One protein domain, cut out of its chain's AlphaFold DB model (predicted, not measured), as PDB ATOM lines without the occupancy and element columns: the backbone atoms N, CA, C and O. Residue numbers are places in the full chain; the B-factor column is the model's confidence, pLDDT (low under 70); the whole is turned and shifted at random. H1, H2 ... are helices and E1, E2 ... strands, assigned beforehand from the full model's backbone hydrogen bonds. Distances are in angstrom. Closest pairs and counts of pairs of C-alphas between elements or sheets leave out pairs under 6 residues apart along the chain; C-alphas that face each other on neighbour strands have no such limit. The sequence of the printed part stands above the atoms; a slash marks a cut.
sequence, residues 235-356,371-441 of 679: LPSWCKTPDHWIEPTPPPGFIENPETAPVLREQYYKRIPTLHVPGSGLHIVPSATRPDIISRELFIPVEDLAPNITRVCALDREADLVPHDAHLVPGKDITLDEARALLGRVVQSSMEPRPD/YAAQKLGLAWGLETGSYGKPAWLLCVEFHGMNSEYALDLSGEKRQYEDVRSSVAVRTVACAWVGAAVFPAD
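This is residues 235 to 356 and 371 to 441 of the 679 residues of an uncharacterized protein of Polyporus arcularius HHB13444 (UniProt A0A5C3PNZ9). Amid long loops with little regular structure, a six-stranded sheet folds back on itself into two leaves with short helix H1 over it; a smaller sheet, E1 E2 E3, extends to one side. The named elements, mostly strand, hold 62 of 193 printed residues, ordered E1 E2 E3 H1 E4 E5 E6 E7 E8 E9. The larger sheet, E8 E7 E6 E5 E4 E9, is mixed, the smaller antiparallel. The whole is compact, radius of gyration of the C-alphas 16.4 A, spans 48 by 47 by 30 A.

E5 is residues 374 to 384, 24.0 A; E4 346 to 350; E6 390 to 397; E7 404 to 408; E8 426 to 428; E9 432 to 435; H1 336 to 340; E1 267 to 273, from (238.734, 254.380, 255.306); E2 297 to 306, 25.9 A; E3 309 to 312. C-alpha 435 is at (249.023, 242.451, 250.879).

In this folded sheet E8 E7 E6 face E4 E9, with E5, bending 87 degrees at residue 378, as hinge. E5 E6 E7 and E1 E2 E3 are meanders, successive antiparallel neighbours; N 394 and O 381 are 2.8 A apart, N 270 and O 300 2.9 A. H1, its O i to N i+4 pair within hydrogen-bond range, is over E6, height 7.5 A; closest C-alphas, Leu 336 and Pro 390, 5.8 A.

Residues 357 to 370 are cut out, a 21.2 A gap. Links E1 to E2, E3 to H1 and E7 to E8 are long. pLDDT is under 70 at 317, 354 to 356 and 371 to 372.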
ATOM      1  N   LEU A 235     222.182 237.394 245.907       91.25
ATOM      2  CA  LEU A 235     222.369 236.271 244.996       91.25
ATOM      3  C   LEU A 235     221.173 235.313 245.077       91.25
ATOM      4  O   LEU A 235     220.581 235.160 246.152       91.25
ATOM      5  N   PRO A 236     220.814 234.638 243.969       91.38
ATOM      6  CA  PRO A 236     219.801 233.592 243.982       91.38
ATOM      7  C   PRO A 236     220.126 232.473 244.976       91.38
ATOM      8  O   PRO A 236     221.286 232.184 245.262       91.38
ATOM      9  N   SER A 237     219.099 231.767 245.449       91.31
ATOM     10  CA  SER A 237     219.239 230.718 246.472       91.31
ATOM     11  C   SER A 237     220.126 229.531 246.069       91.31
ATOM     12  O   SER A 237     220.585 228.806 246.953       91.31
ATOM     13  N   TRP A 238     220.359 229.328 244.769       90.12
ATOM     14  CA  TRP A 238     221.275 228.323 244.224       90.12
ATOM     15  C   TRP A 238     222.732 228.809 244.161       90.12
ATOM     16  O   TRP A 238     223.644 227.988 244.184       90.12
ATOM     17  N   CYS A 239     222.974 230.124 244.141       94.19
ATOM     18  CA  CYS A 239     224.312 230.709 244.106       94.19
ATOM     19  C   CYS A 239     224.798 231.015 245.529       94.19
ATOM     20  O   CYS A 239     224.837 232.164 245.969       94.19
ATOM     21  N   LYS A 240     225.106 229.957 246.284       93.12
ATOM     22  CA  LYS A 240     225.566 230.050 247.677       93.12
ATOM     23  C   LYS A 240     227.033 229.694 247.796       93.12
ATOM     24  O   LYS A 240     227.505 228.789 247.115       93.12
ATOM     25  N   THR A 241     227.725 230.369 248.710       92.75
ATOM     26  CA  THR A 241     229.137 230.099 248.969       92.75
ATOM     27  C   THR A 241     229.306 228.684 249.524       92.75
ATOM     28  O   THR A 241     228.715 228.385 250.567       92.75
ATOM     29  N   PRO A 242     230.084 227.815 248.862       93.44
ATOM     30  CA  PRO A 242     230.321 226.457 249.332       93.44
ATOM     31  C   PRO A 242     231.052 226.411 250.676       93.44
ATOM     32  O   PRO A 242     231.936 227.219 250.946       93.44
ATOM     33  N   ASP A 243     230.749 225.400 251.493       91.62
ATOM     34  CA  ASP A 243     231.366 225.244 252.818       91.62
ATOM     35  C   ASP A 243     232.846 224.844 252.777       91.62
ATOM     36  O   ASP A 243     233.553 225.008 253.766       91.62
ATOM     37  N   HIS A 244     233.321 224.320 251.643       91.75
ATOM     38  CA  HIS A 244     234.728 223.958 251.460       91.75
ATOM     39  C   HIS A 244     235.621 225.165 251.128       91.75
ATOM     40  O   HIS A 244     236.843 225.018 251.101       91.75
ATOM     41  N   TRP A 245     235.040 226.345 250.875       96.31
ATOM     42  CA  TRP A 245     235.803 227.584 250.726       96.31
ATOM     43  C   TRP A 245     236.280 228.061 252.094       96.31
ATOM     44  O   TRP A 245     235.577 227.937 253.098       96.31
ATOM     45  N   ILE A 246     237.496 228.596 252.139       96.00
ATOM     46  CA  ILE A 246     238.169 228.901 253.398       96.00
ATOM     47  C   ILE A 246     237.835 230.303 253.887       96.00
ATOM     48  O   ILE A 246     237.715 231.239 253.101       96.00
ATOM     49  N   GLU A 247     237.745 230.465 255.199       96.12
ATOM     50  CA  GLU A 247     237.655 231.786 255.808       96.12
ATOM     51  C   GLU A 247     239.022 232.493 255.701       96.12
ATOM     52  O   GLU A 247     240.013 231.972 256.228       96.12
ATOM     53  N   PRO A 248     239.126 233.636 255.000       95.94
ATOM     54  CA  PRO A 248     240.380 234.377 254.899       95.94
ATOM     55  C   PRO A 248     240.782 235.019 256.229       95.94
ATOM     56  O   PRO A 248     239.956 235.294 257.097       95.94
ATOM     57  N   THR A 249     242.067 235.347 256.371       93.56
ATOM     58  CA  THR A 249     242.519 236.135 257.527       93.56
ATOM     59  C   THR A 249     242.131 237.607 257.325       93.56
ATOM     60  O   THR A 249     242.618 238.222 256.367       93.56
ATOM     61  N   PRO A 250     241.332 238.226 258.216       94.69
ATOM     62  CA  PRO A 250     240.925 239.622 258.066       94.69
ATOM     63  C   PRO A 250     242.133 240.567 258.086       94.69
ATOM     64  O   PRO A 250     243.131 240.260 258.749       94.69
ATOM     65  N   PRO A 251     242.098 241.690 257.350       95.12
ATOM     66  CA  PRO A 251     243.155 242.689 257.417       95.12
ATOM     67  C   PRO A 251     243.188 243.347 258.811       95.12
ATOM     68  O   PRO A 251     242.149 243.415 259.471       95.12
ATOM     69  N   PRO A 252     244.350 243.839 259.283       92.69
ATOM     70  CA  PRO A 252     244.491 244.388 260.636       92.69
ATOM     71  C   PRO A 252     243.501 245.508 260.988       92.69
ATOM     72  O   PRO A 252     243.099 245.624 262.142       92.69
ATOM     73  N   GLY A 253     243.119 246.336 260.013       91.56
ATOM     74  CA  GLY A 253     242.172 247.438 260.173       91.56
ATOM     75  C   GLY A 253     240.698 247.034 260.114       91.56
ATOM     76  O   GLY A 253     239.835 247.901 260.239       91.56
ATOM     77  N   PHE A 254     240.378 245.754 259.896       95.00
ATOM     78  CA  PHE A 254     238.995 245.286 259.910       95.00
ATOM     79  C   PHE A 254     238.468 245.197 261.344       95.00
ATOM     80  O   PHE A 254     239.075 244.577 262.215       95.00
ATOM     81  N   ILE A 255     237.300 245.796 261.566       90.06
ATOM     82  CA  ILE A 255     236.586 245.751 262.838       90.06
ATOM     83  C   ILE A 255     235.254 245.060 262.584       90.06
ATOM     84  O   ILE A 255     234.412 245.558 261.836       90.06
ATOM     85  N   GLU A 256     235.067 243.906 263.214       86.00
ATOM     86  CA  GLU A 256     233.805 243.182 263.162       86.00
ATOM     87  C   GLU A 256     232.771 243.896 264.042       86.00
ATOM     88  O   GLU A 256     232.993 244.071 265.238       86.00
ATOM     89  N   ASN A 257     231.650 244.315 263.445       82.56
ATOM     90  CA  ASN A 257     230.550 245.029 264.110       82.56
ATOM     91  C   ASN A 257     231.003 246.286 264.884       82.56
ATOM     92  O   ASN A 257     231.004 246.287 266.116       82.56
ATOM     93  N   PRO A 258     231.375 247.376 264.189       80.69
ATOM     94  CA  PRO A 258     231.817 248.590 264.861       80.69
ATOM     95  C   PRO A 258     230.696 249.173 265.741       80.69
ATOM     96  O   PRO A 258     229.571 249.372 265.285       80.69
ATOM     97  N   GLU A 259     231.008 249.473 267.005       78.69
ATOM     98  CA  GLU A 259     230.060 250.066 267.971       78.69
ATOM     99  C   GLU A 259     229.617 251.486 267.580       78.69
ATOM    100  O   GLU A 259     228.594 251.987 268.046       78.69
ATOM    101  N   THR A 260     230.401 252.146 266.727       78.81
ATOM    102  CA  THR A 260     230.155 253.503 266.237       78.81
ATOM    103  C   THR A 260     230.129 253.506 264.718       78.81
ATOM    104  O   THR A 260     230.832 252.730 264.070       78.81
ATOM    105  N   ALA A 261     229.297 254.377 264.144       81.19
ATOM    106  CA  ALA A 261     229.284 254.570 262.702       81.19
ATOM    107  C   ALA A 261     230.673 255.041 262.224       81.19
ATOM    108  O   ALA A 261     231.306 255.836 262.930       81.19
ATOM    109  N   PRO A 262     231.141 254.584 261.047       84.25
ATOM    110  CA  PRO A 262     232.386 255.065 260.465       84.25
ATOM    111  C   PRO A 262     232.394 256.592 260.355       84.25
ATOM    112  O   PRO A 262     231.376 257.221 260.050       84.25
ATOM    113  N   VAL A 263     233.552 257.199 260.605       87.12
ATOM    114  CA  VAL A 263     233.731 258.636 260.398       87.12
ATOM    115  C   VAL A 263     233.707 258.914 258.895       87.12
ATOM    116  O   VAL A 263     234.308 258.183 258.107       87.12
ATOM    117  N   LEU A 264     233.013 259.979 258.481       88.50
ATOM    118  CA  LEU A 264     232.967 260.368 257.072       88.50
ATOM    119  C   LEU A 264     234.382 260.596 256.529       88.50
ATOM    120  O   LEU A 264     235.199 261.262 257.164       88.50
ATOM    121  N   ARG A 265     234.632 260.079 255.324       87.25
ATOM    122  CA  ARG A 265     235.914 260.093 254.601       87.25
ATOM    123  C   ARG A 265     237.049 259.343 255.302       87.25
ATOM    124  O   ARG A 265     238.186 259.423 254.849       87.25
ATOM    125  N   GLU A 266     236.765 258.610 256.375       90.69
ATOM    126  CA  GLU A 266     237.719 257.666 256.943       90.69
ATOM    127  C   GLU A 266     237.571 256.306 256.254       90.69
ATOM    128  O   GLU A 266     236.462 255.828 256.002       90.69
ATOM    129  N   GLN A 267     238.709 255.692 255.935       91.81
ATOM    130  CA  GLN A 267     238.734 254.380 255.306       91.81
ATOM    131  C   GLN A 267     238.437 253.288 256.334       91.81
ATOM    132  O   GLN A 267     238.994 253.279 257.432       91.81
ATOM    133  N   TYR A 268     237.601 252.333 255.951       94.38
ATOM    134  CA  TYR A 268     237.310 251.117 256.706       94.38
ATOM    135  C   TYR A 268     237.101 249.947 255.742       94.38
ATOM    136  O   TYR A 268     237.159 250.110 254.527       94.38
ATOM    137  N   TYR A 269     236.866 248.749 256.267       95.62
ATOM    138  CA  TYR A 269     236.664 247.558 255.447       95.62
ATOM    139  C   TYR A 269     235.222 247.064 255.507       95.62
ATOM    140  O   TYR A 269     234.648 246.933 256.588       95.62
ATOM    141  N   LYS A 270     234.667 246.699 254.349       95.25
ATOM    142  CA  LYS A 270     233.463 245.865 254.257       95.25
ATOM    143  C   LYS A 270     233.849 244.429 253.923       95.25
ATOM    144  O   LYS A 270     234.550 244.181 252.944       95.25
ATOM    145  N   ARG A 271     233.358 243.500 254.739       96.19
ATOM    146  CA  ARG A 271     233.412 242.051 254.520       96.19
ATOM    147  C   ARG A 271     232.270 241.665 253.580       96.19
ATOM    148  O   ARG A 271     231.117 241.982 253.868       96.19
ATOM    149  N   ILE A 272     232.580 241.031 252.452       95.06
ATOM    150  CA  ILE A 272     231.583 240.568 251.477       95.06
ATOM    151  C   ILE A 272     231.851 239.113 251.070       95.06
ATOM    152  O   ILE A 272     233.011 238.710 251.029       95.06
ATOM    153  N   PRO A 273     230.831 238.321 250.704       96.19
ATOM    154  CA  PRO A 273     231.053 237.010 250.101       96.19
ATOM    155  C   PRO A 273     231.810 237.120 248.772       96.19
ATOM    156  O   PRO A 273     231.512 238.000 247.964       96.19
ATOM    157  N   THR A 274     232.729 236.193 248.491       96.69
ATOM    158  CA  THR A 274     233.499 236.189 247.230       96.69
ATOM    159  C   THR A 274     232.594 236.099 246.001       96.69
ATOM    160  O   THR A 274     232.829 236.803 245.024       96.69
ATOM    161  N   LEU A 275     231.491 235.341 246.081       95.94
ATOM    162  CA  LEU A 275     230.480 235.260 245.017       95.94
ATOM    163  C   LEU A 275     229.803 236.604 244.703       95.94
ATOM    164  O   LEU A 275     229.156 236.743 243.678       95.94
ATOM    165  N   HIS A 276     229.915 237.636 245.540       94.75
ATOM    166  CA  HIS A 276     229.395 238.950 245.154       94.75
ATOM    167  C   HIS A 276     230.238 239.600 244.046       94.75
ATOM    168  O   HIS A 276     229.774 240.552 243.411       94.75
ATOM    169  N   VAL A 277     231.449 239.092 243.787       93.12
ATOM    170  CA  VAL A 277     232.335 239.518 242.704       93.12
ATOM    171  C   VAL A 277     232.210 238.536 241.532       93.12
ATOM    172  O   VAL A 277     232.673 237.408 241.636       93.12
ATOM    173  N   PRO A 278     231.617 238.942 240.395       89.62
ATOM    174  CA  PRO A 278     231.351 238.030 239.288       89.62
ATOM    175  C   PRO A 278     232.614 237.637 238.517       89.62
ATOM    176  O   PRO A 278     232.599 236.620 237.828       89.62
ATOM    177  N   GLY A 279     233.683 238.444 238.578       89.31
ATOM    178  CA  GLY A 279     234.860 238.255 237.732       89.31
ATOM    179  C   GLY A 279     234.470 238.252 236.251       89.31
ATOM    180  O   GLY A 279     233.717 239.114 235.796       89.31
ATOM    181  N   SER A 280     234.951 237.253 235.517       85.94
ATOM    182  CA  SER A 280     234.553 236.963 234.134       85.94
ATOM    183  C   SER A 280     233.222 236.205 234.025       85.94
ATOM    184  O   SER A 280     232.669 236.091 232.934       85.94
ATOM    185  N   GLY A 281     232.688 235.700 235.143       88.81
ATOM    186  CA  GLY A 281     231.513 234.831 235.203       88.81
ATOM    187  C   GLY A 281     231.813 233.334 235.132       88.81
ATOM    188  O   GLY A 281     230.881 232.541 235.262       88.81
ATOM    189  N   LEU A 282     233.084 232.964 234.942       89.06
ATOM    190  CA  LEU A 282     233.529 231.589 234.701       89.06
ATOM    191  C   LEU A 282     234.019 230.882 235.972       89.06
ATOM    192  O   LEU A 282     233.588 229.769 236.254       89.06
ATOM    193  N   HIS A 283     234.913 231.517 236.738       91.75
ATOM    194  CA  HIS A 283     235.662 230.820 237.796       91.75
ATOM    195  C   HIS A 283     235.126 231.078 239.203       91.75
ATOM    196  O   HIS A 283     235.227 230.216 240.073       91.75
ATOM    197  N   ILE A 284     234.525 232.245 239.445       94.44
ATOM    198  CA  ILE A 284     233.931 232.586 240.742       94.44
ATOM    199  C   ILE A 284     232.480 232.098 240.751       94.44
ATOM    200  O   ILE A 284     231.538 232.876 240.628       94.44
ATOM    201  N   VAL A 285     232.299 230.781 240.838       94.50
ATOM    202  CA  VAL A 285     230.990 230.107 240.818       94.50
ATOM    203  C   VAL A 285     230.894 229.067 241.937       94.50
ATOM    204  O   VAL A 285     231.919 228.529 242.349       94.50
ATOM    205  N   PRO A 286     229.695 228.722 242.444       93.62
ATOM    206  CA  PRO A 286     229.553 227.758 243.544       93.62
ATOM    207  C   PRO A 286     230.126 226.365 243.246       93.62
ATOM    208  O   PRO A 286     230.543 225.650 244.153       93.62
ATOM    209  N   SER A 287     230.128 225.958 241.979       91.69
ATOM    210  CA  SER A 287     230.659 224.670 241.521       91.69
ATOM    211  C   SER A 287     232.177 224.680 241.305       91.69
ATOM    212  O   SER A 287     232.739 223.649 240.929       91.69
ATOM    213  N   ALA A 288     232.852 225.811 241.541       91.94
ATOM    214  CA  ALA A 288     234.283 225.942 241.322       91.94
ATOM    215  C   ALA A 288     235.063 224.977 242.221       91.94
ATOM    216  O   ALA A 288     234.982 225.027 243.448       91.94
ATOM    217  N   THR A 289     235.836 224.107 241.578       89.00
ATOM    218  CA  THR A 289     236.791 223.190 242.224       89.00
ATOM    219  C   THR A 289     238.235 223.635 242.026       89.00
ATOM    220  O   THR A 289     239.147 223.038 242.595       89.00
ATOM    221  N   ARG A 290     238.440 224.675 241.211       91.06
ATOM    222  CA  ARG A 290     239.715 225.346 241.018       91.06
ATOM    223  C   ARG A 290     239.538 226.856 241.150       91.06
ATOM    224  O   ARG A 290     238.526 227.374 240.674       91.06
ATOM    225  N   PRO A 291     240.511 227.552 241.753       94.75
ATOM    226  CA  PRO A 291     241.742 227.007 242.340       94.75
ATOM    227  C   PRO A 291     241.476 226.171 243.610       94.75
ATOM    228  O   PRO A 291     240.383 226.229 244.162       94.75
ATOM    229  N   ASP A 292     242.448 225.365 244.059       94.31
ATOM    230  CA  ASP A 292     242.241 224.387 245.152       94.31
ATOM    231  C   ASP A 292     241.833 225.036 246.488       94.31
ATOM    232  O   ASP A 292     241.230 224.397 247.352       94.31
ATOM    233  N   ILE A 293     242.210 226.302 246.687       97.62
ATOM    234  CA  ILE A 293     241.906 227.083 247.882       97.62
ATOM    235  C   ILE A 293     241.209 228.367 247.438       97.62
ATOM    236  O   ILE A 293     241.835 229.248 246.853       97.62
ATOM    237  N   ILE A 294     239.921 228.491 247.748       98.19
ATOM    238  CA  ILE A 294     239.104 229.660 247.406       98.19
ATOM    239  C   ILE A 294     238.721 230.387 248.687       98.19
ATOM    240  O   ILE A 294     238.280 229.763 249.655       98.19
ATOM    241  N   SER A 295     238.890 231.706 248.695       97.88
ATOM    242  CA  SER A 295     238.439 232.551 249.795       97.88
ATOM    243  C   SER A 295     236.916 232.586 249.829       97.88
ATOM    244  O   SER A 295     236.276 232.875 248.818       97.88
ATOM    245  N   ARG A 296     236.318 232.348 250.995       97.31
ATOM    246  CA  ARG A 296     234.870 232.468 251.223       97.31
ATOM    247  C   ARG A 296     234.397 233.910 251.048       97.31
ATOM    248  O   ARG A 296     233.278 234.158 250.590       97.31
ATOM    249  N   GLU A 297     235.262 234.849 251.411       97.06
ATOM    250  CA  GLU A 297     234.945 236.263 251.528       97.06
ATOM    251  C   GLU A 297     236.097 237.167 251.094       97.06
ATOM    252  O   GLU A 297     237.243 236.736 250.965       97.06
ATOM    253  N   LEU A 298     235.789 238.441 250.880       97.19
ATOM    254  CA  LEU A 298     236.728 239.487 250.504       97.19
ATOM    255  C   LEU A 298     236.525 240.705 251.414       97.19
ATOM    256  O   LEU A 298     235.394 241.071 251.742       97.19
ATOM    257  N   PHE A 299     237.621 241.362 251.777       97.25
ATOM    258  CA  PHE A 299     237.637 242.599 252.549       97.25
ATOM    259  C   PHE A 299     237.951 243.766 251.625       97.25
ATOM    260  O   PHE A 299     239.074 243.920 251.141       97.25
ATOM    261  N   ILE A 300     236.944 244.599 251.375       95.31
ATOM    262  CA  ILE A 300     237.053 245.725 250.450       95.31
ATOM    263  C   ILE A 300     237.233 247.018 251.242       95.31
ATOM    264  O   ILE A 300     236.367 247.324 252.066       95.31
ATOM    265  N   PRO A 301     238.308 247.789 250.993       95.06
ATOM    266  CA  PRO A 301     238.465 249.108 251.580       95.06
ATOM    267  C   PRO A 301     237.433 250.070 250.980       95.06
ATOM    268  O   PRO A 301     237.281 250.192 249.758       95.06
ATOM    269  N   VAL A 302     236.699 250.739 251.856       94.75
ATOM    270  CA  VAL A 302     235.622 251.668 251.535       94.75
ATOM    271  C   VAL A 302     235.705 252.916 252.402       94.75
ATOM    272  O   VAL A 302     236.330 252.922 253.458       94.75
ATOM    273  N   GLU A 303     235.030 253.969 251.967       93.56
ATOM    274  CA  GLU A 303     234.859 255.201 252.728       93.56
ATOM    275  C   GLU A 303     233.446 255.751 252.527       93.56
ATOM    276  O   GLU A 303     232.852 255.620 251.447       93.56
ATOM    277  N   ASP A 304     232.912 256.384 253.568       91.88
ATOM    278  CA  ASP A 304     231.605 257.033 253.518       91.88
ATOM    279  C   ASP A 304     231.781 258.519 253.192       91.88
ATOM    280  O   ASP A 304     232.411 259.263 253.937       91.88
ATOM    281  N   LEU A 305     231.227 258.982 252.073       88.12
ATOM    282  CA  LEU A 305     231.282 260.397 251.681       88.12
ATOM    283  C   LEU A 305     230.182 261.233 252.336       88.12
ATOM    284  O   LEU A 305     230.351 262.432 252.554       88.12
ATOM    285  N   ALA A 306     229.054 260.591 252.620       82.81
ATOM    286  CA  ALA A 306     227.886 261.140 253.288       82.81
ATOM    287  C   ALA A 306     227.092 259.976 253.915       82.81
ATOM    288  O   ALA A 306     227.366 258.815 253.587       82.81
ATOM    289  N   PRO A 307     226.089 260.244 254.772       79.12
ATOM    290  CA  PRO A 307     225.179 259.201 255.238       79.12
ATOM    291  C   PRO A 307     224.596 258.417 254.054       79.12
ATOM    292  O   PRO A 307     224.058 259.014 253.124       79.12
ATOM    293  N   ASN A 308     224.721 257.088 254.085       78.31
ATOM    294  CA  ASN A 308     224.291 256.158 253.028       78.31
ATOM    295  C   ASN A 308     225.031 256.274 251.679       78.31
ATOM    296  O   ASN A 308     224.625 255.633 250.712       78.31
ATOM    297  N   ILE A 309     226.123 257.043 251.591       86.44
ATOM    298  CA  ILE A 309     226.963 257.123 250.387       86.44
ATOM    299  C   ILE A 309     228.324 256.502 250.693       86.44
ATOM    300  O   ILE A 309     229.277 257.204 251.031       86.44
ATOM    301  N   THR A 310     228.415 255.182 250.542       91.56
ATOM    302  CA  THR A 310     229.682 254.443 250.623       91.56
ATOM    303  C   THR A 310     230.274 254.253 249.227       91.56
ATOM    304  O   THR A 310     229.582 253.827 248.295       91.56
ATOM    305  N   ARG A 311     231.580 254.485 249.073       91.44
ATOM    306  CA  ARG A 311     232.328 254.108 247.865       91.44
ATOM    307  C   ARG A 311     233.528 253.237 248.204       91.44
ATOM    308  O   ARG A 311     234.025 253.267 249.321       91.44
ATOM    309  N   VAL A 312     233.996 252.477 247.217       91.69
ATOM    310  CA  VAL A 312     235.319 251.841 247.281       91.69
ATOM    311  C   VAL A 312     236.362 252.954 247.356       91.69
ATOM    312  O   VAL A 312     236.236 253.941 246.625       91.69
ATOM    313  N   CYS A 313     237.351 252.818 248.239       88.94
ATOM    314  CA  CYS A 313     238.414 253.809 248.367       88.94
ATOM    315  C   CYS A 313     239.130 254.005 247.028       88.94
ATOM    316  O   CYS A 313     239.466 253.036 246.340       88.94
ATOM    317  N   ALA A 314     239.374 255.264 246.666       82.88
ATOM    318  CA  ALA A 314     240.281 255.577 245.575       82.88
ATOM    319  C   ALA A 314     241.698 255.242 246.053       82.88
ATOM    320  O   ALA A 314     242.214 255.886 246.963       82.88
ATOM    321  N   LEU A 315     242.274 254.183 245.495       81.88
ATOM    322  CA  LEU A 315     243.647 253.800 245.781       81.88
ATOM    323  C   LEU A 315     244.552 254.481 244.771       81.88
ATOM    324  O   LEU A 315     244.323 254.358 243.563       81.88
ATOM    325  N   ASP A 316     245.560 255.178 245.280       76.38
ATOM    326  CA  ASP A 316     246.656 255.629 244.447       76.38
ATOM    327  C   ASP A 316     247.384 254.393 243.902       76.38
ATOM    328  O   ASP A 316     247.823 253.518 244.651       76.38
ATOM    329  N   ARG A 317     247.425 254.293 242.573       67.31
ATOM    330  CA  ARG A 317     248.080 253.189 241.868       67.31
ATOM    331  C   ARG A 317     249.598 253.334 241.868       67.31
ATOM    332  O   ARG A 317     250.268 252.363 241.535       67.31
ATOM    333  N   GLU A 318     250.108 254.522 242.175       70.81
ATOM    334  CA  GLU A 318     251.534 254.845 242.186       70.81
ATOM    335  C   GLU A 318     252.167 254.619 243.557       70.81
ATOM    336  O   GLU A 318     253.348 254.261 243.638       70.81
ATOM    337  N   ALA A 319     251.368 254.769 244.615       79.88
ATOM    338  CA  ALA A 319     251.775 254.489 245.976       79.88
ATOM    339  C   ALA A 319     252.203 253.024 246.138       79.88
ATOM    340  O   ALA A 319     251.505 252.083 245.741       79.88
ATOM    341  N   ASP A 320     253.338 252.815 246.803       83.88
ATOM    342  CA  ASP A 320     253.683 251.490 247.298       83.88
ATOM    343  C   ASP A 320     252.914 251.217 248.590       83.88
ATOM    344  O   ASP A 320     253.207 251.747 249.665       83.88
ATOM    345  N   LEU A 321     251.891 250.383 248.462       90.88
ATOM    346  CA  LEU A 321     250.997 250.027 249.548       90.88
ATOM    347  C   LEU A 321     251.532 248.842 250.351       90.88
ATOM    348  O   LEU A 321     250.951 248.514 251.384       90.88
ATOM    349  N   VAL A 322     252.607 248.188 249.910       92.31
ATOM    350  CA  VAL A 322     253.135 246.988 250.557       92.31
ATOM    351  C   VAL A 322     254.458 247.325 251.251       92.31
ATOM    352  O   VAL A 322     255.440 247.674 250.588       92.31
ATOM    353  N   PRO A 323     254.533 247.186 252.590       88.94
ATOM    354  CA  PRO A 323     255.787 247.318 253.321       88.94
ATOM    355  C   PRO A 323     256.880 246.439 252.713       88.94
ATOM    356  O   PRO A 323     256.623 245.307 252.312       88.94
ATOM    357  N   HIS A 324     258.104 246.962 252.640       83.75
ATOM    358  CA  HIS A 324     259.206 246.301 251.937       83.75
ATOM    359  C   HIS A 324     259.509 244.889 252.473       83.75
ATOM    360  O   HIS A 324     259.827 243.982 251.711       83.75
ATOM    361  N   ASP A 325     259.383 244.692 253.782       86.31
ATOM    362  CA  ASP A 325     259.564 243.413 254.471       86.31
ATOM    363  C   ASP A 325     258.416 242.415 254.238       86.31
ATOM    364  O   ASP A 325     258.593 241.221 254.466       86.31
ATOM    365  N   ALA A 326     257.269 242.878 253.737       90.50
ATOM    366  CA  ALA A 326     256.107 242.059 253.399       90.50
ATOM    367  C   ALA A 326     256.067 241.637 251.914       90.50
ATOM    368  O   ALA A 326     255.071 241.072 251.455       90.50
ATOM    369  N   HIS A 327     257.123 241.922 251.142       92.06
ATOM    370  CA  HIS A 327     257.220 241.559 249.726       92.06
ATOM    371  C   HIS A 327     257.517 240.063 249.570       92.06
ATOM    372  O   HIS A 327     258.607 239.592 249.894       92.06
ATOM    373  N   LEU A 328     256.576 239.317 248.990       94.56
ATOM    374  CA  LEU A 328     256.786 237.929 248.584       94.56
ATOM    375  C   LEU A 328     257.336 237.901 247.159       94.56
ATOM    376  O   LEU A 328     256.738 238.454 246.236       94.56
ATOM    377  N   VAL A 329     258.483 237.251 246.969       93.38
ATOM    378  CA  VAL A 329     259.183 237.202 245.677       93.38
ATOM    379  C   VAL A 329     258.977 235.829 245.035       93.38
ATOM    380  O   VAL A 329     259.458 234.839 245.596       93.38
ATOM    381  N   PRO A 330     258.311 235.742 243.868       91.94
ATOM    382  CA  PRO A 330     258.130 234.482 243.158       91.94
ATOM    383  C   PRO A 330     259.440 233.735 242.906       91.94
ATOM    384  O   PRO A 330     260.474 234.336 242.610       91.94
ATOM    385  N   GLY A 331     259.398 232.409 243.026       84.75
ATOM    386  CA  GLY A 331     260.573 231.543 242.879       84.75
ATOM    387  C   GLY A 331     261.529 231.530 244.077       84.75
ATOM    388  O   GLY A 331     262.473 230.739 244.082       84.75
ATOM    389  N   LYS A 332     261.289 232.349 245.110       85.75
ATOM    390  CA  LYS A 332     261.830 232.100 246.455       85.75
ATOM    391  C   LYS A 332     260.908 231.138 247.212       85.75
ATOM    392  O   LYS A 332     259.817 230.822 246.744       85.75
ATOM    393  N   ASP A 333     261.346 230.669 248.380       86.94
ATOM    394  CA  ASP A 333     260.576 229.764 249.243       86.94
ATOM    395  C   ASP A 333     259.365 230.470 249.895       86.94
ATOM    396  O   ASP A 333     259.314 230.624 251.112       86.94
ATOM    397  N   ILE A 334     258.385 230.898 249.086       94.12
ATOM    398  CA  ILE A 334     257.083 231.379 249.560       94.12
ATOM    399  C   ILE A 334     256.349 230.196 250.188       94.12
ATOM    400  O   ILE A 334     256.072 229.181 249.537       94.12
ATOM    401  N   THR A 335     256.023 230.325 251.466       95.00
ATOM    402  CA  THR A 335     255.273 229.313 252.204       95.00
ATOM    403  C   THR A 335     253.785 229.360 251.854       95.00
ATOM    404  O   THR A 335     253.243 230.369 251.398       95.00
ATOM    405  N   LEU A 336     253.085 228.247 252.090       95.12
ATOM    406  CA  LEU A 336     251.639 228.183 251.873       95.12
ATOM    407  C   LEU A 336     250.872 229.159 252.774       95.12
ATOM    408  O   LEU A 336     249.870 229.720 252.340       95.12
ATOM    409  N   ASP A 337     251.348 229.387 253.997       95.50
ATOM    410  CA  ASP A 337     250.695 230.291 254.944       95.50
ATOM    411  C   ASP A 337     250.880 231.762 254.551       95.50
ATOM    412  O   ASP A 337     249.920 232.528 254.618       95.50
ATOM    413  N   GLU A 338     252.056 232.148 254.042       95.75
ATOM    414  CA  GLU A 338     252.276 233.485 253.467       95.75
ATOM    415  C   GLU A 338     251.361 233.734 252.263       95.75
ATOM    416  O   GLU A 338     250.718 234.779 252.180       95.75
ATOM    417  N   ALA A 339     251.240 232.759 251.355       96.50
ATOM    418  CA  ALA A 339     250.342 232.872 250.207       96.50
ATOM    419  C   ALA A 339     248.862 232.918 250.630       96.50
ATOM    420  O   ALA A 339     248.082 233.701 250.087       96.50
ATOM    421  N   ARG A 340     248.461 232.125 251.634       96.81
ATOM    422  CA  ARG A 340     247.101 232.155 252.203       96.81
ATOM    423  C   ARG A 340     246.781 233.476 252.890       96.81
ATOM    424  O   ARG A 340     245.637 233.910 252.821       96.81
ATOM    425  N   ALA A 341     247.761 234.132 253.509       96.19
ATOM    426  CA  ALA A 341     247.569 235.432 254.147       96.19
ATOM    427  C   ALA A 341     247.210 236.553 253.150       96.19
ATOM    428  O   ALA A 341     246.730 237.607 253.572       96.19
ATOM    429  N   LEU A 342     247.420 236.335 251.845       97.75
ATOM    430  CA  LEU A 342     246.982 237.241 250.784       97.75
ATOM    431  C   LEU A 342     245.494 237.083 250.436       97.75
ATOM    432  O   LEU A 342     244.878 238.039 249.967       97.75
ATOM    433  N   LEU A 343     244.912 235.897 250.644       98.12
ATOM    434  CA  LEU A 343     243.532 235.603 250.254       98.12
ATOM    435  C   LEU A 343     242.530 236.480 251.006       98.12
ATOM    436  O   LEU A 343     242.672 236.751 252.197       98.12
ATOM    437  N   GLY A 344     241.500 236.919 250.287       97.44
ATOM    438  CA  GLY A 344     240.466 237.809 250.799       97.44
ATOM    439  C   GLY A 344     240.877 239.278 250.863       97.44
ATOM    440  O   GLY A 344     240.050 240.110 251.225       97.44
ATOM    441  N   ARG A 345     242.120 239.634 250.522       97.25
ATOM    442  CA  ARG A 345     242.653 240.995 250.680       97.25
ATOM    443  C   ARG A 345     242.958 241.654 249.340       97.25
ATOM    444  O   ARG A 345     243.077 240.994 248.305       97.25
ATOM    445  N   VAL A 346     243.116 242.977 249.376       96.44
ATOM    446  CA  VAL A 346     243.729 243.712 248.267       96.44
ATOM    447  C   VAL A 346     245.226 243.414 248.272       96.44
ATOM    448  O   VAL A 346     245.896 243.561 249.294       96.44
ATOM    449  N   VAL A 347     245.747 243.000 247.125       96.62
ATOM    450  CA  VAL A 347     247.168 242.765 246.893       96.62
ATOM    451  C   VAL A 347     247.697 243.756 245.873       96.62
ATOM    452  O   VAL A 347     246.999 244.123 244.924       96.62
ATOM    453  N   GLN A 348     248.950 244.155 246.057       95.19
ATOM    454  CA  GLN A 348     249.727 244.850 245.041       95.19
ATOM    455  C   GLN A 348     250.808 243.904 244.536       95.19
ATOM    456  O   GLN A 348     251.421 243.158 245.299       95.19
ATOM    457  N   SER A 349     251.026 243.938 243.231       94.31
ATOM    458  CA  SER A 349     252.100 243.213 242.564       94.31
ATOM    459  C   SER A 349     252.847 244.157 241.640       94.31
ATOM    460  O   SER A 349     252.263 245.122 241.145       94.31
ATOM    461  N   SER A 350     254.122 243.875 241.396       91.81
ATOM    462  CA  SER A 350     254.933 244.631 240.442       91.81
ATOM    463  C   SER A 350     255.753 243.702 239.567       91.81
ATOM    464  O   SER A 350     256.271 242.701 240.055       91.81
ATOM    465  N   MET A 351     255.923 244.046 238.292       88.62
ATOM    466  CA  MET A 351     256.887 243.417 237.381       88.62
ATOM    467  C   MET A 351     258.331 243.864 237.638       88.62
ATOM    468  O   MET A 351     259.266 243.235 237.141       88.62
ATOM    469  N   GLU A 352     258.529 244.937 238.402       83.81
ATOM    470  CA  GLU A 352     259.853 245.464 238.700       83.81
ATOM    471  C   GLU A 352     260.407 244.901 240.010       83.81
ATOM    472  O   GLU A 352     259.768 245.029 241.060       83.81
ATOM    473  N   PRO A 353     261.621 244.322 239.994       78.06
ATOM    474  CA  PRO A 353     262.295 243.963 241.226       78.06
ATOM    475  C   PRO A 353     262.648 245.243 241.986       78.06
ATOM    476  O   PRO A 353     263.342 246.134 241.475       78.06
ATOM    477  N   ARG A 354     262.188 245.332 243.233       67.75
ATOM    478  CA  ARG A 354     262.517 246.471 244.084       67.75
ATOM    479  C   ARG A 354     264.005 246.402 244.464       67.75
ATOM    480  O   ARG A 354     264.493 245.313 244.775       67.75
ATOM    481  N   PRO A 355     264.762 247.512 244.370       59.00
ATOM    482  CA  PRO A 355     266.135 247.533 244.853       59.00
ATOM    483  C   PRO A 355     266.140 247.261 246.357       59.00
ATOM    484  O   PRO A 355     265.281 247.758 247.083       59.00
ATOM    485  N   ASP A 356     267.097 246.452 246.799       59.53
ATOM    486  CA  ASP A 356     267.340 246.225 248.218       59.53
ATOM    487  C   ASP A 356     267.705 247.571 248.875       59.53
ATOM    488  O   ASP A 356     268.626 248.235 248.386       59.53
ATOM    489  N   TYR A 371     252.937 252.851 235.869       51.19
ATOM    490  CA  TYR A 371     251.582 252.432 235.471       51.19
ATOM    491  C   TYR A 371     251.554 251.106 234.707       51.19
ATOM    492  O   TYR A 371     250.554 250.391 234.746       51.19
ATOM    493  N   ALA A 372     252.627 250.781 233.983       60.94
ATOM    494  CA  ALA A 372     252.747 249.502 233.298       60.94
ATOM    495  C   ALA A 372     253.250 248.401 234.238       60.94
ATOM    496  O   ALA A 372     252.962 247.233 233.993       60.94
ATOM    497  N   ALA A 373     254.009 248.757 235.278       72.81
ATOM    498  CA  ALA A 373     254.725 247.803 236.115       72.81
ATOM    499  C   ALA A 373     253.914 247.282 237.306       72.81
ATOM    500  O   ALA A 373     254.099 246.120 237.664       72.81
ATOM    501  N   GLN A 374     253.040 248.095 237.908       87.62
ATOM    502  CA  GLN A 374     252.288 247.731 239.114       87.62
ATOM    503  C   GLN A 374     250.820 247.391 238.836       87.62
ATOM    504  O   GLN A 374     250.181 247.960 237.952       87.62
ATOM    505  N   LYS A 375     250.261 246.463 239.622       91.25
ATOM    506  CA  LYS A 375     248.856 246.052 239.522       91.25
ATOM    507  C   LYS A 375     248.233 245.791 240.891       91.25
ATOM    508  O   LYS A 375     248.825 245.091 241.713       91.25
ATOM    509  N   LEU A 376     247.015 246.306 241.082       93.81
ATOM    510  CA  LEU A 376     246.168 246.076 242.254       93.81
ATOM    511  C   LEU A 376     245.033 245.099 241.935       93.81
ATOM    512  O   LEU A 376     244.347 245.232 240.914       93.81
ATOM    513  N   GLY A 377     244.777 244.165 242.846       95.06
ATOM    514  CA  GLY A 377     243.651 243.244 242.731       95.06
ATOM    515  C   GLY A 377     243.198 242.668 244.058       95.06
ATOM    516  O   GLY A 377     243.914 242.720 245.049       95.06
ATOM    517  N   LEU A 378     241.987 242.119 244.076       96.81
ATOM    518  CA  LEU A 378     241.466 241.325 245.183       96.81
ATOM    519  C   LEU A 378     241.854 239.867 244.964       96.81
ATOM    520  O   LEU A 378     241.408 239.258 243.990       96.81
ATOM    521  N   ALA A 379     242.673 239.314 245.854       97.94
ATOM    522  CA  ALA A 379     243.065 237.912 245.795       97.94
ATOM    523  C   ALA A 379     241.921 237.028 246.304       97.94
ATOM    524  O   ALA A 379     241.551 237.088 247.476       97.94
ATOM    525  N   TRP A 380     241.356 236.207 245.421       97.88
ATOM    526  CA  TRP A 380     240.175 235.395 245.728       97.88
ATOM    527  C   TRP A 380     240.465 233.894 245.736       97.88
ATOM    528  O   TRP A 380     239.728 233.148 246.378       97.88
ATOM    529  N   GLY A 381     241.544 233.444 245.092       98.00
ATOM    530  CA  GLY A 381     241.878 232.026 245.029       98.00
ATOM    531  C   GLY A 381     243.375 231.745 244.898       98.00
ATOM    532  O   GLY A 381     244.141 232.587 244.435       98.00
ATOM    533  N   LEU A 382     243.796 230.566 245.350       98.06
ATOM    534  CA  LEU A 382     245.184 230.114 245.394       98.06
ATOM    535  C   LEU A 382     245.270 228.664 244.913       98.06
ATOM    536  O   LEU A 382     244.689 227.765 245.524       98.06
ATOM    537  N   GLU A 383     246.003 228.436 243.828       96.75
ATOM    538  CA  GLU A 383     246.280 227.094 243.313       96.75
ATOM    539  C   GLU A 383     247.620 226.589 243.839       96.75
ATOM    540  O   GLU A 383     248.612 227.332 243.894       96.75
ATOM    541  N   THR A 384     247.654 225.308 244.202       95.50
ATOM    542  CA  THR A 384     248.870 224.652 244.674       95.50
ATOM    543  C   THR A 384     249.484 223.787 243.579       95.50
ATOM    544  O   THR A 384     248.805 223.084 242.841       95.50
ATOM    545  N   GLY A 385     250.805 223.859 243.440       90.56
ATOM    546  CA  GLY A 385     251.553 223.034 242.504       90.56
ATOM    547  C   GLY A 385     251.789 221.622 243.034       90.56
ATOM    548  O   GLY A 385     251.319 221.213 244.101       90.56
ATOM    549  N   SER A 386     252.618 220.875 242.305       82.81
ATOM    550  CA  SER A 386     253.145 219.600 242.788       82.81
ATOM    551  C   SER A 386     253.815 219.802 244.155       82.81
ATOM    552  O   SER A 386     254.549 220.768 244.354       82.81
ATOM    553  N   TYR A 387     253.552 218.898 245.102       85.62
ATOM    554  CA  TYR A 387     254.041 218.961 246.490       85.62
ATOM    555  C   TYR A 387     253.391 220.024 247.397       85.62
ATOM    556  O   TYR A 387     253.911 220.287 248.479       85.62
ATOM    557  N   GLY A 388     252.257 220.618 247.000       89.94
ATOM    558  CA  GLY A 388     251.480 221.525 247.860       89.94
ATOM    559  C   GLY A 388     252.091 222.920 248.035       89.94
ATOM    560  O   GLY A 388     251.669 223.669 248.916       89.94
ATOM    561  N   LYS A 389     253.088 223.277 247.216       93.50
ATOM    562  CA  LYS A 389     253.665 224.628 247.189       93.50
ATOM    563  C   LYS A 389     252.730 225.608 246.466       93.50
ATOM    564  O   LYS A 389     252.064 225.190 245.520       93.50
ATOM    565  N   PRO A 390     252.700 226.898 246.840       95.31
ATOM    566  CA  PRO A 390     251.951 227.912 246.097       95.31
ATOM    567  C   PRO A 390     252.393 227.983 244.630       95.31
ATOM    568  O   PRO A 390     253.584 228.107 244.347       95.31
ATOM    569  N   ALA A 391     251.443 227.899 243.699       95.31
ATOM    570  CA  ALA A 391     251.708 227.986 242.264       95.31
ATOM    571  C   ALA A 391     251.123 229.260 241.656       95.31
ATOM    572  O   ALA A 391     251.852 230.004 241.002       95.31
ATOM    573  N   TRP A 392     249.837 229.520 241.895       97.06
ATOM    574  CA  TRP A 392     249.119 230.634 241.278       97.06
ATOM    575  C   TRP A 392     248.261 231.370 242.288       97.06
ATOM    576  O   TRP A 392     247.457 230.743 242.971       97.06
ATOM    577  N   LEU A 393     248.378 232.695 242.336       98.00
ATOM    578  CA  LEU A 393     247.420 233.547 243.036       98.00
ATOM    579  C   LEU A 393     246.448 234.140 242.016       98.00
ATOM    580  O   LEU A 393     246.869 234.877 241.124       98.00
ATOM    581  N   LEU A 394     245.164 233.825 242.145       97.81
ATOM    582  CA  LEU A 394     244.109 234.355 241.292       97.81
ATOM    583  C   LEU A 394     243.508 235.608 241.921       97.81
ATOM    584  O   LEU A 394     243.158 235.649 243.107       97.81
ATOM    585  N   CYS A 395     243.389 236.645 241.101       97.62
ATOM    586  CA  CYS A 395     242.949 237.966 241.506       97.62
ATOM    587  C   CYS A 395     241.869 238.503 240.565       97.62
ATOM    588  O   CYS A 395     241.859 238.203 239.371       97.62
ATOM    589  N   VAL A 396     240.993 239.354 241.095       95.25
ATOM    590  CA  VAL A 396     240.140 240.240 240.293       95.25
ATOM    591  C   VAL A 396     240.744 241.637 240.330       95.25
ATOM    592  O   VAL A 396     241.127 242.110 241.398       95.25
ATOM    593  N   GLU A 397     240.847 242.306 239.185       92.25
ATOM    594  CA  GLU A 397     241.357 243.675 239.112       92.25
ATOM    595  C   GLU A 397     240.536 244.616 239.995       92.25
ATOM    596  O   GLU A 397     239.313 244.705 239.871       92.25
ATOM    597  N   PHE A 398     241.231 245.325 240.889       88.81
ATOM    598  CA  PHE A 398     240.590 246.145 241.914       88.81
ATOM    599  C   PHE A 398     239.758 247.279 241.299       88.81
ATOM    600  O   PHE A 398     238.702 247.654 241.804       88.81
ATOM    601  N   HIS A 399     240.204 247.800 240.160       79.25
ATOM    602  CA  HIS A 399     239.448 248.768 239.385       79.25
ATOM    603  C   HIS A 399     238.683 248.042 238.277       79.25
ATOM    604  O   HIS A 399     239.263 247.344 237.456       79.25
ATOM    605  N   GLY A 400     237.362 248.204 238.255       72.12
ATOM    606  CA  GLY A 400     236.487 247.566 237.271       72.12
ATOM    607  C   GLY A 400     235.896 246.228 237.725       72.12
ATOM    608  O   GLY A 400     234.781 245.932 237.312       72.12
ATOM    609  N   MET A 401     236.565 245.465 238.603       72.25
ATOM    610  CA  MET A 401     236.040 244.257 239.281       72.25
ATOM    611  C   MET A 401     235.474 243.145 238.366       72.25
ATOM    612  O   MET A 401     234.806 242.229 238.845       72.25
ATOM    613  N   ASN A 402     235.751 243.207 237.061       73.88
ATOM    614  CA  ASN A 402     235.201 242.304 236.039       73.88
ATOM    615  C   ASN A 402     236.300 241.580 235.240       73.88
ATOM    616  O   ASN A 402     236.023 240.924 234.242       73.88
ATOM    617  N   SER A 403     237.569 241.762 235.609       86.25
ATOM    618  CA  SER A 403     238.714 241.178 234.906       86.25
ATOM    619  C   SER A 403     239.556 240.367 235.872       86.25
ATOM    620  O   SER A 403     240.082 240.898 236.848       86.25
ATOM    621  N   GLU A 404     239.667 239.075 235.593       92.50
ATOM    622  CA  GLU A 404     240.477 238.146 236.370       92.50
ATOM    623  C   GLU A 404     241.895 238.053 235.805       92.50
ATOM    624  O   GLU A 404     242.125 238.168 234.597       92.50
ATOM    625  N   TYR A 405     242.861 237.838 236.688       95.00
ATOM    626  CA  TYR A 405     244.240 237.563 236.317       95.00
ATOM    627  C   TYR A 405     244.904 236.640 237.340       95.00
ATOM    628  O   TYR A 405     244.480 236.562 238.490       95.00
ATOM    629  N   ALA A 406     245.961 235.955 236.912       96.62
ATOM    630  CA  ALA A 406     246.737 235.043 237.739       96.62
ATOM    631  C   ALA A 406     248.187 235.529 237.855       96.62
ATOM    632  O   ALA A 406     248.808 235.912 236.860       96.62
ATOM    633  N   LEU A 407     248.726 235.494 239.069       96.50
ATOM    634  CA  LEU A 407     250.128 235.768 239.373       96.50
ATOM    635  C   LEU A 407     250.861 234.444 239.596       96.50
ATOM    636  O   LEU A 407     250.436 233.633 240.421       96.50
ATOM    637  N   ASP A 408     251.953 234.227 238.865       94.88
ATOM    638  CA  ASP A 408     252.808 233.049 239.042       94.88
ATOM    639  C   ASP A 408     253.668 233.211 240.301       94.88
ATOM    640  O   ASP A 408     254.625 233.984 240.305       94.88
ATOM    641  N   LEU A 409     253.344 232.469 241.361       94.69
ATOM    642  CA  LEU A 409     254.111 232.481 242.611       94.69
ATOM    643  C   LEU A 409     255.311 231.528 242.565       94.69
ATOM    644  O   LEU A 409     256.258 231.680 243.336       94.69
ATOM    645  N   SER A 410     255.304 230.561 241.642       91.81
ATOM    646  CA  SER A 410     256.385 229.580 241.508       91.81
ATOM    647  C   SER A 410     257.663 230.174 240.911       91.81
ATOM    648  O   SER A 410     258.738 229.607 241.073       91.81
ATOM    649  N   GLY A 411     257.556 231.311 240.213       87.06
ATOM    650  CA  GLY A 411     258.671 231.931 239.494       87.06
ATOM    651  C   GLY A 411     259.094 231.181 238.224       87.06
ATOM    652  O   GLY A 411     260.061 231.580 237.575       87.06
ATOM    653  N   GLU A 412     258.368 230.128 237.836       87.38
ATOM    654  CA  GLU A 412     258.639 229.322 236.639       87.38
ATOM    655  C   GLU A 412     258.257 230.042 235.330       87.38
ATOM    656  O   GLU A 412     258.563 229.547 234.244       87.38
ATOM    657  N   LYS A 413     257.632 231.227 235.417       85.19
ATOM    658  CA  LYS A 413     257.167 232.059 234.291       85.19
ATOM    659  C   LYS A 413     256.222 231.299 233.367       85.19
ATOM    660  O   LYS A 413     256.311 231.388 232.140       85.19
ATOM    661  N   ARG A 414     255.329 230.523 233.970       87.31
ATOM    662  CA  ARG A 414     254.353 229.713 233.239       87.31
ATOM    663  C   ARG A 414     253.229 230.589 232.696       87.31
ATOM    664  O   ARG A 414     253.114 231.761 233.040       87.31
ATOM    665  N   GLN A 415     252.386 230.004 231.854       89.00
ATOM    666  CA  GLN A 415     251.071 230.554 231.534       89.00
ATOM    667  C   GLN A 415     250.018 229.738 232.276       89.00
ATOM    668  O   GLN A 415     250.137 228.517 232.359       89.00
ATOM    669  N   TYR A 416     249.031 230.426 232.840       89.38
ATOM    670  CA  TYR A 416     247.923 229.810 233.557       89.38
ATOM    671  C   TYR A 416     246.924 229.219 232.555       89.38
ATOM    672  O   TYR A 416     246.658 228.022 232.572       89.38
ATOM    673  N   GLU A 417     246.471 230.039 231.604       87.50
ATOM    674  CA  GLU A 417     245.581 229.642 230.512       87.50
ATOM    675  C   GLU A 417     246.081 230.156 229.155       87.50
ATOM    676  O   GLU A 417     246.972 231.009 229.073       87.50
ATOM    677  N   ASP A 418     245.517 229.616 228.071       82.94
ATOM    678  CA  ASP A 418     245.905 229.976 226.708       82.94
ATOM    679  C   ASP A 418     245.484 231.415 226.374       82.94
ATOM    680  O   ASP A 418     244.300 231.747 226.317       82.94
ATOM    681  N   VAL A 419     246.472 232.260 226.082       82.69
ATOM    682  CA  VAL A 419     246.292 233.687 225.771       82.69
ATOM    683  C   VAL A 419     245.431 233.963 224.533       82.69
ATOM    684  O   VAL A 419     245.002 235.099 224.335       82.69
ATOM    685  N   ARG A 420     245.195 232.959 223.679       80.44
ATOM    686  CA  ARG A 420     244.317 233.080 222.504       80.44
ATOM    687  C   ARG A 420     242.840 233.075 222.883       80.44
ATOM    688  O   ARG A 420     242.033 233.617 222.131       80.44
ATOM    689  N   SER A 421     242.488 232.497 224.031       80.62
ATOM    690  CA  SER A 421     241.136 232.584 224.571       80.62
ATOM    691  C   SER A 421     240.902 233.994 225.109       80.62
ATOM    692  O   SER A 421     241.576 234.452 226.030       80.62
ATOM    693  N   SER A 422     239.925 234.713 224.559       74.62
ATOM    694  CA  SER A 422     239.625 236.078 225.011       74.62
ATOM    695  C   SER A 422     238.965 236.143 226.389       74.62
ATOM    696  O   SER A 422     238.824 237.239 226.930       74.62
ATOM    697  N   VAL A 423     238.536 234.996 226.917       77.81
ATOM    698  CA  VAL A 423     237.921 234.852 228.242       77.81
ATOM    699  C   VAL A 423     238.857 234.193 229.258       77.81
ATOM    700  O   VAL A 423     238.476 234.042 230.412       77.81
ATOM    701  N   ALA A 424     240.076 233.825 228.849       84.19
ATOM    702  CA  ALA A 424     241.045 233.203 229.741       84.19
ATOM    703  C   ALA A 424     241.539 234.154 230.838       84.19
ATOM    704  O   ALA A 424     241.736 235.359 230.614       84.19
ATOM    705  N   VAL A 425     241.829 233.582 232.007       90.19
ATOM    706  CA  VAL A 425     242.520 234.266 233.100       90.19
ATOM    707  C   VAL A 425     243.937 234.592 232.643       90.19
ATOM    708  O   VAL A 425     244.785 233.721 232.438       90.19
ATOM    709  N   ARG A 426     244.212 235.887 232.481       90.81
ATOM    710  CA  ARG A 426     245.511 236.341 231.984       90.81
ATOM    711  C   ARG A 426     246.585 236.133 233.036       90.81
ATOM    712  O   ARG A 426     246.446 236.596 234.167       90.81
ATOM    713  N   THR A 427     247.702 235.541 232.639       93.19
ATOM    714  CA  THR A 427     248.901 235.547 233.474       93.19
ATOM    715  C   THR A 427     249.549 236.922 233.462       93.19
ATOM    716  O   THR A 427     249.823 237.487 232.403       93.19
ATOM    717  N   VAL A 428     249.821 237.446 234.651       91.12
ATOM    718  CA  VAL A 428     250.574 238.681 234.854       91.12
ATOM    719  C   VAL A 428     251.914 238.312 235.476       91.12
ATOM    720  O   VAL A 428     251.977 237.610 236.487       91.12
ATOM    721  N   ALA A 429     252.997 238.761 234.847       86.62
ATOM    722  CA  ALA A 429     254.324 238.605 235.420       86.62
ATOM    723  C   ALA A 429     254.414 239.420 236.718       86.62
ATOM    724  O   ALA A 429     253.905 240.535 236.793       86.62
ATOM    725  N   CYS A 430     255.085 238.880 237.729       90.25
ATOM    726  CA  CYS A 430     255.395 239.621 238.942       90.25
ATOM    727  C   CYS A 430     256.809 239.287 239.418       90.25
ATOM    728  O   CYS A 430     257.246 238.140 239.401       90.25
ATOM    729  N   ALA A 431     257.543 240.324 239.794       91.38
ATOM    730  CA  ALA A 431     258.797 240.253 240.522       91.38
ATOM    731  C   ALA A 431     258.553 240.205 242.037       91.38
ATOM    732  O   ALA A 431     259.366 239.638 242.763       91.38
ATOM    733  N   TRP A 432     257.444 240.777 242.509       93.69
ATOM    734  CA  TRP A 432     256.965 240.625 243.880       93.69
ATOM    735  C   TRP A 432     255.447 240.812 243.968       93.69
ATOM    736  O   TRP A 432     254.824 241.408 243.082       93.69
ATOM    737  N   VAL A 433     254.866 240.300 245.052       96.38
ATOM    738  CA  VAL A 433     253.467 240.489 245.450       96.38
ATOM    739  C   VAL A 433     253.377 240.616 246.971       96.38
ATOM    740  O   VAL A 433     254.158 240.005 247.694       96.38
ATOM    741  N   GLY A 434     252.421 241.389 247.473       96.81
ATOM    742  CA  GLY A 434     252.107 241.415 248.898       96.81
ATOM    743  C   GLY A 434     250.738 242.018 249.187       96.81
ATOM    744  O   GLY A 434     250.095 242.590 248.304       96.81
ATOM    745  N   ALA A 435     250.275 241.857 250.425       96.62
ATOM    746  CA  ALA A 435     249.023 242.451 250.879       96.62
ATOM    747  C   ALA A 435     249.197 243.966 251.036       96.62
ATOM    748  O   ALA A 435     250.126 244.417 251.707       96.62
ATOM    749  N   ALA A 436     248.300 244.739 250.427       94.94
ATOM    750  CA  ALA A 436     248.284 246.187 250.569       94.94
ATOM    751  C   ALA A 436     247.930 246.580 252.015       94.94
ATOM    752  O   ALA A 436     247.069 245.963 252.643       94.94
ATOM    753  N   VAL A 437     248.600 247.608 252.534       93.56
ATOM    754  CA  VAL A 437     248.431 248.139 253.890       93.56
ATOM    755  C   VAL A 437     247.836 249.539 253.810       93.56
ATOM    756  O   VAL A 437     248.506 250.508 253.439       93.56
ATOM    757  N   PHE A 438     246.577 249.660 254.213       91.69
ATOM    758  CA  PHE A 438     245.823 250.906 254.138       91.69
ATOM    759  C   PHE A 438     245.926 251.725 255.434       91.69
ATOM    760  O   PHE A 438     246.328 251.210 256.484       91.69
ATOM    761  N   PRO A 439     245.551 253.019 255.406       90.38
ATOM    762  CA  PRO A 439     245.441 253.857 256.599       90.38
ATOM    763  C   PRO A 439     244.716 253.192 257.780       90.38
ATOM    764  O   PRO A 439     245.185 253.306 258.914       90.38
ATOM    765  N   ALA A 440     243.637 252.444 257.518       89.44
ATOM    766  CA  ALA A 440     242.904 251.700 258.544       89.44
ATOM    767  C   ALA A 440     243.789 250.657 259.254       89.44
ATOM    768  O   ALA A 440     243.774 250.555 260.481       89.44
ATOM    769  N   ASP A 441     244.629 249.940 258.501       91.88
ATOM    770  CA  ASP A 441     245.574 248.966 259.054       91.88
ATOM    771  C   ASP A 441     246.667 249.660 259.864       91.88
ATOM    772  O   ASP A 441     246.959 249.266 260.992       91.88
TER     773      ASP A 441